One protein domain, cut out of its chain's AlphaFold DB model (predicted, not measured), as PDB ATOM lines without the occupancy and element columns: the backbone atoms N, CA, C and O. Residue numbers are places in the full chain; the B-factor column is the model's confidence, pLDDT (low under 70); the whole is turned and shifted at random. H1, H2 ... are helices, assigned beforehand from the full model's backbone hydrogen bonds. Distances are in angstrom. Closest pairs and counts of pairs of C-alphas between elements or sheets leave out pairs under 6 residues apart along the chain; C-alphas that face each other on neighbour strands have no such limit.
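What this domain is: This is residues 1060 to 1104 of the 1150 residues of the protein "Hypothetical protein" of Symbiodinium natans (UniProt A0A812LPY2). Two helices of similar length, H1 and H2, lie side by side as a helical hairpin, and the short helix H3 touches H2, with H2 between H1 and H3. The link of residues 1084 to 1091 loops out past the end of H2 and folds back to H3, and after H3 residues 1097 to 1104 form a tail with no named element. The printed part has 45 residues, 26 of them in three named helices in the order H1, H2, H3, with no named strand, and its class is all helix. The whole is compact, with a radius of gyration of the C-alphas of 10.2 A and spans of 29 by 21 by 14 A.

How they stand to each other: H1, residues 1061 to 1071, is the longest helix, and it touches H2, residues 1074 to 1083. Their closest C-alphas, those of Trp 1061 and Ala 1080, are 4.5 A apart. They form a hairpin at a shallow tilt of 10 degrees, opposite ways, with centres 8.4 A apart. H3, residues 1092 to 1096, touches H2. Their closest C-alphas, those of Trp 1081 and Glu 1092, are 7.2 A apart. H1 and H3 are apart. In H1, H2 and H3 every O i to N i+4 pair is within hydrogen-bond range.

Where its parts are: H1 runs 15.1 A from C-alpha 1061 at (4.699, -15.471, 60.837) to C-alpha 1071. H2 measures 14.4 A from first to last C-alpha and begins with C-alpha 1074 at (-5.444, -22.310, 67.931). H3 measures 6.2 A and ends with C-alpha 1096 at (-8.231, -24.293, 60.775).

The domain as a whole: The two C-alphas farthest apart, those of Ala 1085 and Asp 1103, are 29.4 A apart. The printed part has no cut. The link from H1 to H2 is tight, that from H2 to H3 is short, and no link is long. The mean pLDDT of the printed part is 72.1, and residues 1085 to 1090 and 1092 to 1104 of the model are under 70.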
ATOM      1  N   SER A1060       7.031 -12.207  63.770       77.56
ATOM      2  CA  SER A1060       6.945 -12.748  62.406       77.56
ATOM      3  C   SER A1060       5.994 -13.953  62.315       77.56
ATOM      4  O   SER A1060       5.824 -14.683  63.293       77.56
ATOM      5  N   TRP A1061       5.448 -14.229  61.119       82.56
ATOM      6  CA  TRP A1061       4.699 -15.471  60.837       82.56
ATOM      7  C   TRP A1061       5.442 -16.715  61.346       82.56
ATOM      8  O   TRP A1061       4.841 -17.585  61.969       82.56
ATOM      9  N   TRP A1062       6.755 -16.786  61.110       79.50
ATOM     10  CA  TRP A1062       7.573 -17.927  61.511       79.50
ATOM     11  C   TRP A1062       7.643 -18.081  63.034       79.50
ATOM     12  O   TRP A1062       7.516 -19.192  63.535       79.50
ATOM     13  N   MET A1063       7.766 -16.981  63.785       78.38
ATOM     14  CA  MET A1063       7.712 -17.011  65.254       78.38
ATOM     15  C   MET A1063       6.333 -17.418  65.783       78.38
ATOM     16  O   MET A1063       6.265 -18.202  66.726       78.38
ATOM     17  N   ALA A1064       5.247 -16.936  65.174       79.25
ATOM     18  CA  ALA A1064       3.896 -17.372  65.527       79.25
ATOM     19  C   ALA A1064       3.682 -18.867  65.216       79.25
ATOM     20  O   ALA A1064       3.102 -19.588  66.023       79.25
ATOM     21  N   MET A1065       4.223 -19.363  64.096       80.44
ATOM     22  CA  MET A1065       4.118 -20.774  63.717       80.44
ATOM     23  C   MET A1065       4.994 -21.690  64.584       80.44
ATOM     24  O   MET A1065       4.556 -22.784  64.924       80.44
ATOM     25  N   LEU A1066       6.191 -21.251  64.989       78.94
ATOM     26  CA  LEU A1066       6.999 -21.960  65.989       78.94
ATOM     27  C   LEU A1066       6.270 -22.026  67.333       78.94
ATOM     28  O   LEU A1066       6.143 -23.111  67.893       78.94
ATOM     29  N   ARG A1067       5.701 -20.903  67.794       78.62
ATOM     30  CA  ARG A1067       4.894 -20.879  69.020       78.62
ATOM     31  C   ARG A1067       3.694 -21.817  68.920       78.62
ATOM     32  O   ARG A1067       3.445 -22.547  69.862       78.62
ATOM     33  N   TYR A1068       3.010 -21.880  67.776       80.31
ATOM     34  CA  TYR A1068       1.953 -22.871  67.552       80.31
ATOM     35  C   TYR A1068       2.463 -24.322  67.625       80.31
ATOM     36  O   TYR A1068       1.800 -25.170  68.212       80.31
ATOM     37  N   VAL A1069       3.642 -24.632  67.079       77.75
ATOM     38  CA  VAL A1069       4.235 -25.980  67.192       77.75
ATOM     39  C   VAL A1069       4.580 -26.331  68.649       77.75
ATOM     40  O   VAL A1069       4.464 -27.497  69.029       77.75
ATOM     41  N   GLU A1070       4.968 -25.342  69.458       74.00
ATOM     42  CA  GLU A1070       5.305 -25.496  70.879       74.00
ATOM     43  C   GLU A1070       4.067 -25.570  71.794       74.00
ATOM     44  O   GLU A1070       3.970 -26.490  72.605       74.00
ATOM     45  N   THR A1071       3.116 -24.635  71.672       76.19
ATOM     46  CA  THR A1071       1.945 -24.507  72.567       76.19
ATOM     47  C   THR A1071       0.700 -25.240  72.071       76.19
ATOM     48  O   THR A1071      -0.205 -25.501  72.858       76.19
ATOM     49  N   ARG A1072       0.629 -25.565  70.771       71.31
ATOM     50  CA  ARG A1072      -0.555 -26.091  70.054       71.31
ATOM     51  C   ARG A1072      -1.803 -25.202  70.092       71.31
ATOM     52  O   ARG A1072      -2.872 -25.609  69.634       71.31
ATOM     53  N   GLU A1073      -1.677 -23.956  70.536       78.94
ATOM     54  CA  GLU A1073      -2.807 -23.036  70.644       78.94
ATOM     55  C   GLU A1073      -3.337 -22.599  69.272       78.94
ATOM     56  O   GLU A1073      -2.615 -22.037  68.445       78.94
ATOM     57  N   VAL A1074      -4.647 -22.777  69.082       77.00
ATOM     58  CA  VAL A1074      -5.444 -22.310  67.931       77.00
ATOM     59  C   VAL A1074      -5.121 -20.851  67.566       77.00
ATOM     60  O   VAL A1074      -4.899 -20.534  66.397       77.00
ATOM     61  N   MET A1075      -5.010 -19.973  68.569       75.25
ATOM     62  CA  MET A1075      -4.719 -18.544  68.388       75.25
ATOM     63  C   MET A1075      -3.343 -18.294  67.753       75.25
ATOM     64  O   MET A1075      -3.204 -17.411  66.908       75.25
ATOM     65  N   CYS A1076      -2.330 -19.095  68.099       80.25
ATOM     66  CA  CYS A1076      -0.998 -18.990  67.500       80.25
ATOM     67  C   CYS A1076      -0.994 -19.463  66.034       80.25
ATOM     68  O   CYS A1076      -0.283 -18.884  65.210       80.25
ATOM     69  N   ALA A1077      -1.819 -20.459  65.682       76.12
ATOM     70  CA  ALA A1077      -2.008 -20.889  64.292       76.12
ATOM     71  C   ALA A1077      -2.711 -19.815  63.443       76.12
ATOM     72  O   ALA A1077      -2.247 -19.512  62.342       76.12
ATOM     73  N   GLN A1078      -3.780 -19.199  63.963       78.31
ATOM     74  CA  GLN A1078      -4.496 -18.102  63.297       78.31
ATOM     75  C   GLN A1078      -3.607 -16.867  63.103       78.31
ATOM     76  O   GLN A1078      -3.568 -16.283  62.020       78.31
ATOM     77  N   GLU A1079      -2.836 -16.490  64.124       80.25
ATOM     78  CA  GLU A1079      -1.904 -15.359  64.055       80.25
ATOM     79  C   GLU A1079      -0.770 -15.612  63.048       80.25
ATOM     80  O   GLU A1079      -0.420 -14.740  62.246       80.25
ATOM     81  N   ALA A1080      -0.239 -16.840  63.013       82.25
ATOM     82  CA  ALA A1080       0.673 -17.261  61.957       82.25
ATOM     83  C   ALA A1080       0.002 -17.133  60.579       82.25
ATOM     84  O   ALA A1080       0.582 -16.533  59.671       82.25
ATOM     85  N   TRP A1081      -1.225 -17.633  60.420       80.38
ATOM     86  CA  TRP A1081      -1.962 -17.587  59.158       80.38
ATOM     87  C   TRP A1081      -2.178 -16.165  58.634       80.38
ATOM     88  O   TRP A1081      -1.811 -15.867  57.495       80.38
ATOM     89  N   ARG A1082      -2.692 -15.256  59.473       79.00
ATOM     90  CA  ARG A1082      -2.927 -13.849  59.102       79.00
ATOM     91  C   ARG A1082      -1.652 -13.154  58.628       79.00
ATOM     92  O   ARG A1082      -1.688 -12.387  57.659       79.00
ATOM     93  N   LYS A1083      -0.518 -13.474  59.258       78.31
ATOM     94  CA  LYS A1083       0.812 -12.955  58.901       78.31
ATOM     95  C   LYS A1083       1.466 -13.674  57.716       78.31
ATOM     96  O   LYS A1083       2.361 -13.114  57.081       78.31
ATOM     97  N   ALA A1084       1.007 -14.868  57.348       77.69
ATOM     98  CA  ALA A1084       1.481 -15.619  56.191       77.69
ATOM     99  C   ALA A1084       0.852 -15.108  54.883       77.69
ATOM    100  O   ALA A1084       0.013 -15.761  54.266       77.69
ATOM    101  N   ALA A1085       1.296 -13.943  54.399       67.88
ATOM    102  CA  ALA A1085       0.765 -13.325  53.176       67.88
ATOM    103  C   ALA A1085       0.775 -14.240  51.926       67.88
ATOM    104  O   ALA A1085      -0.026 -14.042  51.016       67.88
ATOM    105  N   PHE A1086       1.646 -15.254  51.892       69.25
ATOM    106  CA  PHE A1086       1.753 -16.247  50.818       69.25
ATOM    107  C   PHE A1086       0.767 -17.428  50.929       69.25
ATOM    108  O   PHE A1086       0.657 -18.197  49.975       69.25
ATOM    109  N   LEU A1087       0.058 -17.579  52.056       66.31
ATOM    110  CA  LEU A1087      -0.939 -18.635  52.287       66.31
ATOM    111  C   LEU A1087      -2.386 -18.181  52.030       66.31
ATOM    112  O   LEU A1087      -3.268 -19.024  51.910       66.31
ATOM    113  N   LYS A1088      -2.616 -16.876  51.811       64.25
ATOM    114  CA  LYS A1088      -3.926 -16.236  51.534       64.25
ATOM    115  C   LYS A1088      -4.694 -16.749  50.293       64.25
ATOM    116  O   LYS A1088      -5.718 -16.179  49.937       64.25
ATOM    117  N   ALA A1089      -4.189 -17.772  49.604       64.88
ATOM    118  CA  ALA A1089      -4.883 -18.479  48.525       64.88
ATOM    119  C   ALA A1089      -5.787 -19.626  49.027       64.88
ATOM    120  O   ALA A1089      -6.541 -20.190  48.241       64.88
ATOM    121  N   ILE A1090      -5.678 -19.972  50.310       66.00
ATOM    122  CA  ILE A1090      -6.504 -20.927  51.062       66.00
ATOM    123  C   ILE A1090      -7.331 -20.089  52.060       66.00
ATOM    124  O   ILE A1090      -6.878 -19.007  52.458       66.00
ATOM    125  N   SER A1091      -8.532 -20.523  52.460       71.94
ATOM    126  CA  SER A1091      -9.306 -19.775  53.467       71.94
ATOM    127  C   SER A1091      -8.776 -20.015  54.889       71.94
ATOM    128  O   SER A1091      -8.142 -21.030  55.172       71.94
ATOM    129  N   GLU A1092      -9.019 -19.069  55.804       68.19
ATOM    130  CA  GLU A1092      -8.669 -19.254  57.223       68.19
ATOM    131  C   GLU A1092      -9.412 -20.471  57.806       68.19
ATOM    132  O   GLU A1092      -8.799 -21.319  58.444       68.19
ATOM    133  N   GLU A1093     -10.693 -20.629  57.472       66.69
ATOM    134  CA  GLU A1093     -11.538 -21.772  57.849       66.69
ATOM    135  C   GLU A1093     -10.985 -23.120  57.347       66.69
ATOM    136  O   GLU A1093     -10.912 -24.086  58.107       66.69
ATOM    137  N   GLU A1094     -10.537 -23.187  56.088       67.62
ATOM    138  CA  GLU A1094      -9.970 -24.401  55.491       67.62
ATOM    139  C   GLU A1094      -8.647 -24.783  56.172       67.62
ATOM    140  O   GLU A1094      -8.436 -25.958  56.470       67.62
ATOM    141  N   MET A1095      -7.795 -23.811  56.519       68.06
ATOM    142  CA  MET A1095      -6.586 -24.077  57.307       68.06
ATOM    143  C   MET A1095      -6.915 -24.564  58.724       68.06
ATOM    144  O   MET A1095      -6.317 -25.535  59.190       68.06
ATOM    145  N   MET A1096      -7.863 -23.917  59.407       65.44
ATOM    146  CA  MET A1096      -8.231 -24.293  60.775       65.44
ATOM    147  C   MET A1096      -8.900 -25.673  60.841       65.44
ATOM    148  O   MET A1096      -8.700 -26.376  61.826       65.44
ATOM    149  N   SER A1097      -9.557 -26.135  59.769       65.94
ATOM    150  CA  SER A1097     -10.086 -27.509  59.679       65.94
ATOM    151  C   SER A1097      -9.013 -28.614  59.772       65.94
ATOM    152  O   SER A1097      -9.329 -29.762  60.082       65.94
ATOM    153  N   TYR A1098      -7.734 -28.284  59.544       62.88
ATOM    154  CA  TYR A1098      -6.610 -29.212  59.730       62.88
ATOM    155  C   TYR A1098      -6.039 -29.225  61.161       62.88
ATOM    156  O   TYR A1098      -5.151 -30.039  61.437       62.88
ATOM    157  N   HIS A1099      -6.511 -28.348  62.059       62.41
ATOM    158  CA  HIS A1099      -6.100 -28.315  63.471       62.41
ATOM    159  C   HIS A1099      -6.667 -29.523  64.238       62.41
ATOM    160  O   HIS A1099      -5.890 -30.268  64.835       62.41
ATOM    161  N   ASP A1100      -7.962 -29.819  64.063       56.16
ATOM    162  CA  ASP A1100      -8.735 -30.858  64.781       56.16
ATOM    163  C   ASP A1100      -8.358 -32.327  64.450       56.16
ATOM    164  O   ASP A1100      -9.070 -33.271  64.789       56.16
ATOM    165  N   LEU A1101      -7.231 -32.576  63.776       57.53
ATOM    166  CA  LEU A1101      -6.805 -33.920  63.349       57.53
ATOM    167  C   LEU A1101      -5.935 -34.640  64.395       57.53
ATOM    168  O   LEU A1101      -4.945 -35.295  64.033       57.53
ATOM    169  N   GLU A1102      -6.253 -34.497  65.683       55.53
ATOM    170  CA  GLU A1102      -5.381 -34.896  66.803       55.53
ATOM    171  C   GLU A1102      -5.013 -36.394  66.811       55.53
ATOM    172  O   GLU A1102      -3.850 -36.723  67.056       55.53
ATOM    173  N   ASP A1103      -5.923 -37.284  66.405       55.66
ATOM    174  CA  ASP A1103      -5.720 -38.746  66.437       55.66
ATOM    175  C   ASP A1103      -4.959 -39.339  65.231       55.66
ATOM    176  O   ASP A1103      -4.652 -40.536  65.190       55.66
ATOM    177  N   ILE A1104      -4.632 -38.539  64.208       62.06
ATOM    178  CA  ILE A1104      -4.068 -39.076  62.959       62.06
ATOM    179  C   ILE A1104      -2.545 -39.217  63.043       62.06
ATOM    180  O   ILE A1104      -1.802 -38.229  62.990       62.06
TER     181      ILE A1104